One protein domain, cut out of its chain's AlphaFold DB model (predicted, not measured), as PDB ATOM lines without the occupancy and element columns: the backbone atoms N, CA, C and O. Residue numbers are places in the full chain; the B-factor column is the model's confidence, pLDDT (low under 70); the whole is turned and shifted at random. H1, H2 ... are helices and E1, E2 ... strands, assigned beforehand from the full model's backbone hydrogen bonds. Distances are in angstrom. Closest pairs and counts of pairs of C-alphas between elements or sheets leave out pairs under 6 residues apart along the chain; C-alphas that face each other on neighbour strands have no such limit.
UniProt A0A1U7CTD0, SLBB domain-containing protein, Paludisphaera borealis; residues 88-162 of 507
ATOM      1  N   TYR A  88     164.269 195.943 193.402       89.25
ATOM      2  CA  TYR A  88     164.249 197.256 194.019       89.25
ATOM      3  C   TYR A  88     164.499 197.157 195.524       89.25
ATOM      4  O   TYR A  88     163.984 196.268 196.208       89.25
ATOM      5  N   ARG A  89     165.298 198.093 196.035       91.06
ATOM      6  CA  ARG A  89     165.652 198.181 197.449       91.06
ATOM      7  C   ARG A  89     165.209 199.508 197.992       91.06
ATOM      8  O   ARG A  89     165.579 200.547 197.444       91.06
ATOM      9  N   ILE A  90     164.488 199.423 199.095       93.50
ATOM     10  CA  ILE A  90     163.927 200.574 199.772       93.50
ATOM     11  C   ILE A  90     165.069 201.382 200.382       93.50
ATOM     12  O   ILE A  90     165.900 200.864 201.136       93.50
ATOM     13  N   GLU A  91     165.112 202.666 200.064       93.94
ATOM     14  CA  GLU A  91     166.083 203.612 200.587       93.94
ATOM     15  C   GLU A  91     165.393 204.931 200.962       93.94
ATOM     16  O   GLU A  91     164.330 205.271 200.454       93.94
ATOM     17  N   PRO A  92     165.970 205.725 201.871       95.50
ATOM     18  CA  PRO A  92     165.457 207.070 202.096       95.50
ATOM     19  C   PRO A  92     165.600 207.912 200.809       95.50
ATOM     20  O   PRO A  92     166.663 207.839 200.183       95.50
ATOM     21  N   PRO A  93     164.624 208.757 200.419       95.50
ATOM     22  CA  PRO A  93     163.345 209.069 201.067       95.50
ATOM     23  C   PRO A  93     162.122 208.445 200.347       95.50
ATOM     24  O   PRO A  93     161.203 209.166 199.945       95.50
ATOM     25  N   ASP A  94     162.109 207.127 200.138       96.00
ATOM     26  CA  ASP A  94     160.978 206.423 199.508       96.00
ATOM     27  C   ASP A  94     159.691 206.501 200.344       96.00
ATOM     28  O   ASP A  94     159.738 206.616 201.574       96.00
ATOM     29  N   LEU A  95     158.532 206.414 199.679       95.25
ATOM     30  CA  LEU A  95     157.238 206.236 200.346       95.25
ATOM     31  C   LEU A  95     156.775 204.792 200.179       95.25
ATOM     32  O   LEU A  95     156.626 204.290 199.066       95.25
ATOM     33  N   VAL A  96     156.520 204.140 201.307       95.56
ATOM     34  CA  VAL A  96     156.095 202.742 201.381       95.56
ATOM     35  C   VAL A  96     154.666 202.699 201.899       95.56
ATOM     36  O   VAL A  96     154.386 203.193 202.990       95.56
ATOM     37  N   LEU A  97     153.756 202.116 201.132       95.06
ATOM     38  CA  LEU A  97     152.417 201.786 201.595       95.06
ATOM     39  C   LEU A  97     152.500 200.556 202.490       95.06
ATOM     40  O   LEU A  97     153.038 199.527 202.086       95.06
ATOM     41  N   VAL A  98     151.967 200.670 203.702       93.88
ATOM     42  CA  VAL A  98     151.818 199.541 204.618       93.88
ATOM     43  C   VAL A  98     150.350 199.432 204.979       93.88
ATOM     44  O   VAL A  98     149.775 200.378 205.511       93.88
ATOM     45  N   GLU A  99     149.743 198.280 204.713       90.81
ATOM     46  CA  GLU A  99     148.355 198.003 205.071       90.81
ATOM     47  C   GLU A  99     148.236 196.666 205.786       90.81
ATOM     48  O   GLU A  99     148.840 195.669 205.402       90.81
ATOM     49  N   VAL A 100     147.434 196.650 206.848       88.25
ATOM     50  CA  VAL A 100     147.097 195.437 207.591       88.25
ATOM     51  C   VAL A 100     145.585 195.394 207.700       88.25
ATOM     52  O   VAL A 100     144.993 196.302 208.288       88.25
ATOM     53  N   LEU A 101     144.967 194.361 207.127       79.88
ATOM     54  CA  LEU A 101     143.507 194.284 207.002       79.88
ATOM     55  C   LEU A 101     142.797 194.273 208.362       79.88
ATOM     56  O   LEU A 101     141.740 194.881 208.514       79.88
ATOM     57  N   GLN A 102     143.373 193.592 209.355       73.25
ATOM     58  CA  GLN A 102     142.761 193.391 210.672       73.25
ATOM     59  C   GLN A 102     143.627 193.958 211.805       73.25
ATOM     60  O   GLN A 102     144.011 193.259 212.732       73.25
ATOM     61  N   ALA A 103     143.958 195.248 211.748       71.69
ATOM     62  CA  ALA A 103     144.615 195.922 212.871       71.69
ATOM     63  C   ALA A 103     143.682 196.071 214.097       71.69
ATOM     64  O   ALA A 103     142.479 195.818 214.023       71.69
ATOM     65  N   LEU A 104     144.231 196.514 215.238       69.62
ATOM     66  CA  LEU A 104     143.438 196.719 216.458       69.62
ATOM     67  C   LEU A 104     142.274 197.700 216.201       69.62
ATOM     68  O   LEU A 104     142.469 198.708 215.508       69.62
ATOM     69  N   PRO A 105     141.086 197.470 216.793       69.62
ATOM     70  CA  PRO A 105     139.933 198.347 216.610       69.62
ATOM     71  C   PRO A 105     140.268 199.812 216.929       69.62
ATOM     72  O   PRO A 105     140.804 200.127 217.992       69.62
ATOM     73  N   GLY A 106     139.970 200.717 215.992       72.06
ATOM     74  CA  GLY A 106     140.225 202.157 216.130       72.06
ATOM     75  C   GLY A 106     141.678 202.599 215.904       72.06
ATOM     76  O   GLY A 106     141.969 203.786 216.054       72.06
ATOM     77  N   ARG A 107     142.595 201.688 215.542       80.75
ATOM     78  CA  ARG A 107     144.007 201.996 215.248       80.75
ATOM     79  C   ARG A 107     144.478 201.288 213.968       80.75
ATOM     80  O   ARG A 107     145.284 200.361 214.050       80.75
ATOM     81  N   PRO A 108     143.980 201.698 212.787       79.62
ATOM     82  CA  PRO A 108     144.394 201.096 211.527       79.62
ATOM     83  C   PRO A 108     145.884 201.341 211.260       79.62
ATOM     84  O   PRO A 108     146.427 202.402 211.578       79.62
ATOM     85  N   ILE A 109     146.544 200.348 210.664       82.62
ATOM     86  CA  ILE A 109     147.953 200.438 210.242       82.62
ATOM     87  C   ILE A 109     148.067 200.948 208.794       82.62
ATOM     88  O   ILE A 109     149.164 201.293 208.365       82.62
ATOM     89  N   SER A 110     146.946 201.077 208.074       84.25
ATOM     90  CA  SER A 110     146.904 201.496 206.674       84.25
ATOM     91  C   SER A 110     147.454 202.905 206.444       84.25
ATOM     92  O   SER A 110     147.149 203.850 207.177       84.25
ATOM     93  N   GLY A 111     148.276 203.034 205.405       89.25
ATOM     94  CA  GLY A 111     148.710 204.315 204.862       89.25
ATOM     95  C   GLY A 111     150.160 204.334 204.393       89.25
ATOM     96  O   GLY A 111     150.953 203.426 204.655       89.25
ATOM     97  N   GLU A 112     150.501 205.416 203.705       94.50
ATOM     98  CA  GLU A 112     151.844 205.680 203.199       94.50
ATOM     99  C   GLU A 112     152.779 206.132 204.322       94.50
ATOM    100  O   GLU A 112     152.452 206.995 205.142       94.50
ATOM    101  N   ARG A 113     153.976 205.548 204.355       94.81
ATOM    102  CA  ARG A 113     155.016 205.809 205.343       94.81
ATOM    103  C   ARG A 113     156.287 206.242 204.632       94.81
ATOM    104  O   ARG A 113     156.835 205.511 203.812       94.81
ATOM    105  N   LEU A 114     156.776 207.424 204.988       96.06
ATOM    106  CA  LEU A 114     158.078 207.900 204.539       96.06
ATOM    107  C   LEU A 114     159.191 207.091 205.211       96.06
ATOM    108  O   LEU A 114     159.236 206.987 206.442       96.06
ATOM    109  N   VAL A 115     160.125 206.595 204.407       97.25
ATOM    110  CA  VAL A 115     161.386 206.028 204.880       97.25
ATOM    111  C   VAL A 115     162.285 207.176 205.313       97.25
ATOM    112  O   VAL A 115     162.731 208.000 204.510       97.25
ATOM    113  N   ARG A 116     162.535 207.256 206.615       96.62
ATOM    114  CA  ARG A 116     163.321 208.330 207.218       96.62
ATOM    115  C   ARG A 116     164.816 208.188 206.903       96.62
ATOM    116  O   ARG A 116     165.260 207.112 206.511       96.62
ATOM    117  N   PRO A 117     165.630 209.245 207.095       96.19
ATOM    118  CA  PRO A 117     167.071 209.211 206.808       96.19
ATOM    119  C   PRO A 117     167.872 208.152 207.587       96.19
ATOM    120  O   PRO A 117     168.915 207.697 207.119       96.19
ATOM    121  N   ASP A 118     167.386 207.740 208.755       95.69
ATOM    122  CA  ASP A 118     167.915 206.628 209.561       95.69
ATOM    123  C   ASP A 118     167.578 205.239 208.970       95.69
ATOM    124  O   ASP A 118     168.063 204.208 209.442       95.69
ATOM    125  N   GLY A 119     166.770 205.198 207.908       94.38
ATOM    126  CA  GLY A 119     166.323 203.986 207.240       94.38
ATOM    127  C   GLY A 119     165.131 203.308 207.905       94.38
ATOM    128  O   GLY A 119     164.865 202.148 207.585       94.38
ATOM    129  N   THR A 120     164.446 203.974 208.838       96.50
ATOM    130  CA  THR A 120     163.267 203.425 209.514       96.50
ATOM    131  C   THR A 120     161.963 203.951 208.924       96.50
ATOM    132  O   THR A 120     161.895 205.047 208.367       96.50
ATOM    133  N   ILE A 121     160.906 203.151 209.049       96.12
ATOM    134  CA  ILE A 121     159.520 203.572 208.840       96.12
ATOM    135  C   ILE A 121     158.798 203.601 210.182       96.12
ATOM    136  O   ILE A 121     159.031 202.758 211.050       96.12
ATOM    137  N   ASN A 122     157.894 204.561 210.345       94.25
ATOM    138  CA  ASN A 122     157.079 204.689 211.545       94.25
ATOM    139  C   ASN A 122     155.697 204.070 211.317       94.25
ATOM    140  O   ASN A 122     154.923 204.558 210.494       94.25
ATOM    141  N   ILE A 123     155.373 203.029 212.082       91.88
ATOM    142  CA  ILE A 123     154.107 202.284 212.010       91.88
ATOM    143  C   ILE A 123     153.126 202.804 213.087       91.88
ATOM    144  O   ILE A 123     152.241 202.107 213.576       91.88
ATOM    145  N   GLY A 124     153.277 204.062 213.507       88.31
ATOM    146  CA  GLY A 124     152.461 204.682 214.547       88.31
ATOM    147  C   GLY A 124     152.662 204.022 215.913       88.31
ATOM    148  O   GLY A 124     153.785 203.895 216.398       88.31
ATOM    149  N   PHE A 125     151.562 203.592 216.539       85.81
ATOM    150  CA  PHE A 125     151.574 202.970 217.870       85.81
ATOM    151  C   PHE A 125     152.389 201.669 217.929       85.81
ATOM    152  O   PHE A 125     152.857 201.278 218.993       85.81
ATOM    153  N   TYR A 126     152.585 201.015 216.785       89.00
ATOM    154  CA  TYR A 126     153.323 199.761 216.692       89.00
ATOM    155  C   TYR A 126     154.844 199.968 216.684       89.00
ATOM    156  O   TYR A 126     155.588 198.995 216.672       89.00
ATOM    157  N   GLY A 127     155.328 201.213 216.736       91.50
ATOM    158  CA  GLY A 127     156.749 201.542 216.793       91.50
ATOM    159  C   GLY A 127     157.379 201.720 215.413       91.50
ATOM    160  O   GLY A 127     156.716 202.111 214.451       91.50
ATOM    161  N   GLU A 128     158.683 201.470 215.327       94.50
ATOM    162  CA  GLU A 128     159.497 201.784 214.149       94.50
ATOM    163  C   GLU A 128     160.248 200.549 213.656       94.50
ATOM    164  O   GLU A 128     160.717 199.733 214.451       94.50
ATOM    165  N   VAL A 129     160.355 200.409 212.334       95.50
ATOM    166  CA  VAL A 129     160.984 199.251 211.688       95.50
ATOM    167  C   VAL A 129     162.036 199.733 210.702       95.50
ATOM    168  O   VAL A 129     161.755 200.557 209.840       95.50
ATOM    169  N   HIS A 130     163.258 199.214 210.812       95.56
ATOM    170  CA  HIS A 130     164.340 199.518 209.873       95.56
ATOM    171  C   HIS A 130     164.162 198.750 208.558       95.56
ATOM    172  O   HIS A 130     164.168 197.521 208.579       95.56
ATOM    173  N   VAL A 131     164.061 199.447 207.428       95.25
ATOM    174  CA  VAL A 131     163.764 198.860 206.104       95.25
ATOM    175  C   VAL A 131     164.818 199.163 205.039       95.25
ATOM    176  O   VAL A 131     164.765 198.614 203.944       95.25
ATOM    177  N   ARG A 132     165.798 200.020 205.346       94.19
ATOM    178  CA  ARG A 132     166.824 200.419 204.379       94.19
ATOM    179  C   ARG A 132     167.593 199.217 203.825       94.19
ATOM    180  O   ARG A 132     168.105 198.390 204.576       94.19
ATOM    181  N   GLY A 133     167.730 199.178 202.502       91.31
ATOM    182  CA  GLY A 133     168.488 198.163 201.769       91.31
ATOM    183  C   GLY A 133     167.763 196.826 201.595       91.31
ATOM    184  O   GLY A 133     168.305 195.945 200.918       91.31
ATOM    185  N   LEU A 134     166.564 196.689 202.169       92.81
ATOM    186  CA  LEU A 134     165.716 195.512 202.029       92.81
ATOM    187  C   LEU A 134     164.868 195.598 200.762       92.81
ATOM    188  O   LEU A 134     164.496 196.685 200.308       92.81
ATOM    189  N   THR A 135     164.544 194.436 200.206       93.56
ATOM    190  CA  THR A 135     163.519 194.316 199.166       93.56
ATOM    191  C   THR A 135     162.121 194.486 199.761       93.56
ATOM    192  O   THR A 135     161.940 194.471 200.983       93.56
ATOM    193  N   ILE A 136     161.111 194.633 198.902       92.31
ATOM    194  CA  ILE A 136     159.701 194.712 199.319       92.31
ATOM    195  C   ILE A 136     159.307 193.455 200.113       92.31
ATOM    196  O   ILE A 136     158.766 193.556 201.211       92.31
ATOM    197  N   GLU A 137     159.695 192.282 199.614       91.56
ATOM    198  CA  GLU A 137     159.451 190.980 200.245       91.56
ATOM    199  C   GLU A 137     160.112 190.874 201.628       91.56
ATOM    200  O   GLU A 137     159.455 190.580 202.627       91.56
ATOM    201  N   GLN A 138     161.403 191.212 201.723       92.75
ATOM    202  CA  GLN A 138     162.126 191.246 203.000       92.75
ATOM    203  C   GLN A 138     161.503 192.244 203.981       92.75
ATOM    204  O   GLN A 138     161.430 191.987 205.184       92.75
ATOM    205  N   THR A 139     161.036 193.383 203.474       93.88
ATOM    206  CA  THR A 139     160.379 194.413 204.278       93.88
ATOM    207  C   THR A 139     159.048 193.918 204.826       93.88
ATOM    208  O   THR A 139     158.798 194.093 206.019       93.88
ATOM    209  N   ARG A 140     158.237 193.231 204.010       92.81
ATOM    210  CA  ARG A 140     156.986 192.592 204.444       92.81
ATOM    211  C   ARG A 140     157.241 191.619 205.587       92.81
ATOM    212  O   ARG A 140     156.689 191.799 206.670       92.81
ATOM    213  N   VAL A 141     158.158 190.669 205.399       93.12
ATOM    214  CA  VAL A 141     158.516 189.677 206.428       93.12
ATOM    215  C   VAL A 141     159.006 190.359 207.710       93.12
ATOM    216  O   VAL A 141     158.601 189.988 208.815       93.12
ATOM    217  N   LYS A 142     159.834 191.405 207.596       93.88
ATOM    218  CA  LYS A 142     160.353 192.141 208.756       93.88
ATOM    219  C   LYS A 142     159.272 192.915 209.510       93.88
ATOM    220  O   LYS A 142     159.299 192.944 210.741       93.88
ATOM    221  N   ILE A 143     158.324 193.522 208.797       93.31
ATOM    222  CA  ILE A 143     157.171 194.205 209.394       93.31
ATOM    223  C   ILE A 143     156.287 193.191 210.118       93.31
ATOM    224  O   ILE A 143     155.947 193.424 211.275       93.31
ATOM    225  N   ILE A 144     155.988 192.044 209.502       92.38
ATOM    226  CA  ILE A 144     155.204 190.979 210.139       92.38
ATOM    227  C   ILE A 144     155.900 190.498 211.420       92.38
ATOM    228  O   ILE A 144     155.272 190.462 212.478       92.38
ATOM    229  N   LYS A 145     157.215 190.227 211.371       92.75
ATOM    230  CA  LYS A 145     158.008 189.824 212.551       92.75
ATOM    231  C   LYS A 145     157.949 190.862 213.678       92.75
ATOM    232  O   LYS A 145     157.963 190.505 214.854       92.75
ATOM    233  N   HIS A 146     157.889 192.150 213.342       93.06
ATOM    234  CA  HIS A 146     157.759 193.224 214.329       93.06
ATOM    235  C   HIS A 146     156.342 193.324 214.905       93.06
ATOM    236  O   HIS A 146     156.189 193.432 216.122       93.06
ATOM    237  N   LEU A 147     155.316 193.235 214.055       91.19
ATOM    238  CA  LEU A 147     153.910 193.291 214.460       91.19
ATOM    239  C   LEU A 147     153.490 192.093 215.316       91.19
ATOM    240  O   LEU A 147     152.657 192.261 216.202       91.19
ATOM    241  N   ARG A 148     154.116 190.927 215.129       91.19
ATOM    242  CA  ARG A 148     153.878 189.705 215.916       91.19
ATOM    243  C   ARG A 148     154.138 189.859 217.418       91.19
ATOM    244  O   ARG A 148     153.609 189.111 218.228       91.19
ATOM    245  N   LYS A 149     154.909 190.871 217.826       90.38
ATOM    246  CA  LYS A 149     155.106 191.203 219.250       90.38
ATOM    247  C   LYS A 149     153.841 191.759 219.916       90.38
ATOM    248  O   LYS A 149     153.793 191.844 221.138       90.38
ATOM    249  N   ILE A 150     152.878 192.222 219.117       89.12
ATOM    250  CA  ILE A 150     151.697 192.974 219.563       89.12
ATOM    251  C   ILE A 150     150.399 192.329 219.047       89.12
ATOM    252  O   ILE A 150     149.388 192.365 219.745       89.12
ATOM    253  N   LEU A 151     150.406 191.770 217.833       87.44
ATOM    254  CA  LEU A 151     149.263 191.145 217.159       87.44
ATOM    255  C   LEU A 151     149.409 189.617 217.128       87.44
ATOM    256  O   LEU A 151     150.527 189.110 217.092       87.44
ATOM    257  N   SER A 152     148.283 188.898 217.110       86.94
ATOM    258  CA  SER A 152     148.264 187.434 217.010       86.94
ATOM    259  C   SER A 152     148.600 186.937 215.600       86.94
ATOM    260  O   SER A 152     148.374 187.626 214.602       86.94
ATOM    261  N   ASP A 153     149.094 185.700 215.514       85.19
ATOM    262  CA  ASP A 153     149.493 185.058 214.253       85.19
ATOM    263  C   ASP A 153     148.316 184.899 213.269       85.19
ATOM    264  O   ASP A 153     148.493 185.013 212.056       85.19
ATOM    265  N   GLU A 154     147.096 184.725 213.784       83.62
ATOM    266  CA  GLU A 154     145.858 184.681 212.992       83.62
ATOM    267  C   GLU A 154     145.554 186.031 212.318       83.62
ATOM    268  O   GLU A 154     145.250 186.097 211.125       83.62
ATOM    269  N   VAL A 155     145.697 187.135 213.059       84.94
ATOM    270  CA  VAL A 155     145.468 188.495 212.546       84.94
ATOM    271  C   VAL A 155     146.449 188.839 211.424       84.94
ATOM    272  O   VAL A 155     146.076 189.503 210.456       84.94
ATOM    273  N   LEU A 156     147.687 188.360 211.537       85.12
ATOM    274  CA  LEU A 156     148.743 188.562 210.547       85.12
ATOM    275  C   LEU A 156     148.644 187.617 209.343       85.12
ATOM    276  O   LEU A 156     149.420 187.771 208.403       85.12
ATOM    277  N   GLY A 157     147.700 186.671 209.343       81.75
ATOM    278  CA  GLY A 157     147.521 185.717 208.247       81.75
ATOM    279  C   GLY A 157     148.612 184.651 208.197       81.75
ATOM    280  O   GLY A 157     148.858 184.074 207.148       81.75
ATOM    281  N   LEU A 158     149.298 184.389 209.312       82.06
ATOM    282  CA  LEU A 158     150.325 183.341 209.395       82.06
ATOM    283  C   LEU A 158     149.719 181.954 209.651       82.06
ATOM    284  O   LEU A 158     150.371 180.931 209.431       82.06
ATOM    285  N   ARG A 159     148.459 181.927 210.091       76.62
ATOM    286  CA  ARG A 159     147.679 180.728 210.384       76.62
ATOM    287  C   ARG A 159     146.325 180.820 209.686       76.62
ATOM    288  O   ARG A 159     145.614 181.808 209.856       76.62
ATOM    289  N   ILE A 160     145.972 179.781 208.931       70.38
ATOM    290  CA  ILE A 160     144.599 179.554 208.469       70.38
ATOM    291  C   ILE A 160     144.026 178.420 209.302       70.38
ATOM    292  O   ILE A 160     144.536 177.298 209.242       70.38
ATOM    293  N   ASP A 161     142.954 178.714 210.025       64.06
ATOM    294  CA  ASP A 161     142.108 177.695 210.622       64.06
ATOM    295  C   ASP A 161     141.021 177.332 209.607       64.06
ATOM    296  O   ASP A 161     140.135 178.140 209.312       64.06
ATOM    297  N   TYR A 162     141.089 176.125 209.038       57.25
ATOM    298  CA  TYR A 162     139.935 175.589 208.331       57.25
ATOM    299  C   TYR A 162     138.928 175.142 209.394       57.25
ATOM    300  O   TYR A 162     139.263 174.289 210.225       57.25
TER     301      TYR A 162
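What this domain is: This is residues 88 to 162 of the 507 residues of the protein "SLBB domain-containing protein" of Paludisphaera borealis (UniProt A0A1U7CTD0). Two small strand hairpins, E1 with E2 and E3 with E4, and one helix, H1, make a small body in which E2 is next to E3, while H1 lies beside E4 and near E1. From H1 a long link leads away to a short strand, E5, at one end of the longest axis. The printed part has 75 residues with one named helix and five named strands, in the order E1, E2, E3, E4, H1, E5; E1 and E2 form one antiparallel sheet, E3 and E4 another. The class is mixed, helices and strands, with under half of the residues in named elements. The whole is compact, with a radius of gyration of the C-alphas of 12.5 A, and elongated in outline, spanning 40 by 24 by 18 A.

How they stand to each other: E1, residues 95 to 100, and E2, residues 111 to 114, form a hairpin, antiparallel at 144 degrees. Across it N 96 and O 113 are 2.9 A apart, and N 113 and O 96 2.8 A, within hydrogen-bond range. E3, residues 120 to 122, follows E2 after a tight link; the closest C-alphas of the two, those of Arg 113 and Ile 121, are 6.1 A apart. E3 and E4, residues 128 to 130, form a second hairpin, antiparallel at 156 degrees, with N 121 and O 129 2.8 A apart. H1, residues 136 to 147, follows E4 after a tight link; their closest C-alphas, those of Val 129 and Ile 143, are 6.7 A apart. In H1 every O i to N i+4 pair is within hydrogen-bond range. E1 and H1 are near each other, with 7 pairs of C-alphas within 10 A. E1 and E3 are only just apart, at 8.2 A. E5, residues 159 to 161, pairs with no named strand and is apart from H1 and from E1, E2, E3 and E4.

Where its parts are: E1 begins at C-alpha 95, (157.238, 206.236, 200.346), and measures 16.5 A from first to last C-alpha. E2 measures 10.0 A, E3 6.6 A and E4 6.8 A. H1 runs 16.3 A from C-alpha 136, (159.701, 194.712, 199.319), to C-alpha 147. E5 measures 6.3 A and ends at C-alpha 161, (142.108, 177.695, 210.622).

The domain as a whole: The two C-alphas farthest apart, those of Pro 117 and Tyr 162, are 43.2 A from each other. The printed part has no cut. The link from H1 to E5, 11 residues, is long; the link from E1 to E2, 10 residues, is short. The mean pLDDT of the printed part is 88.6, and residues 104 to 105 and 161 to 162 are under 70.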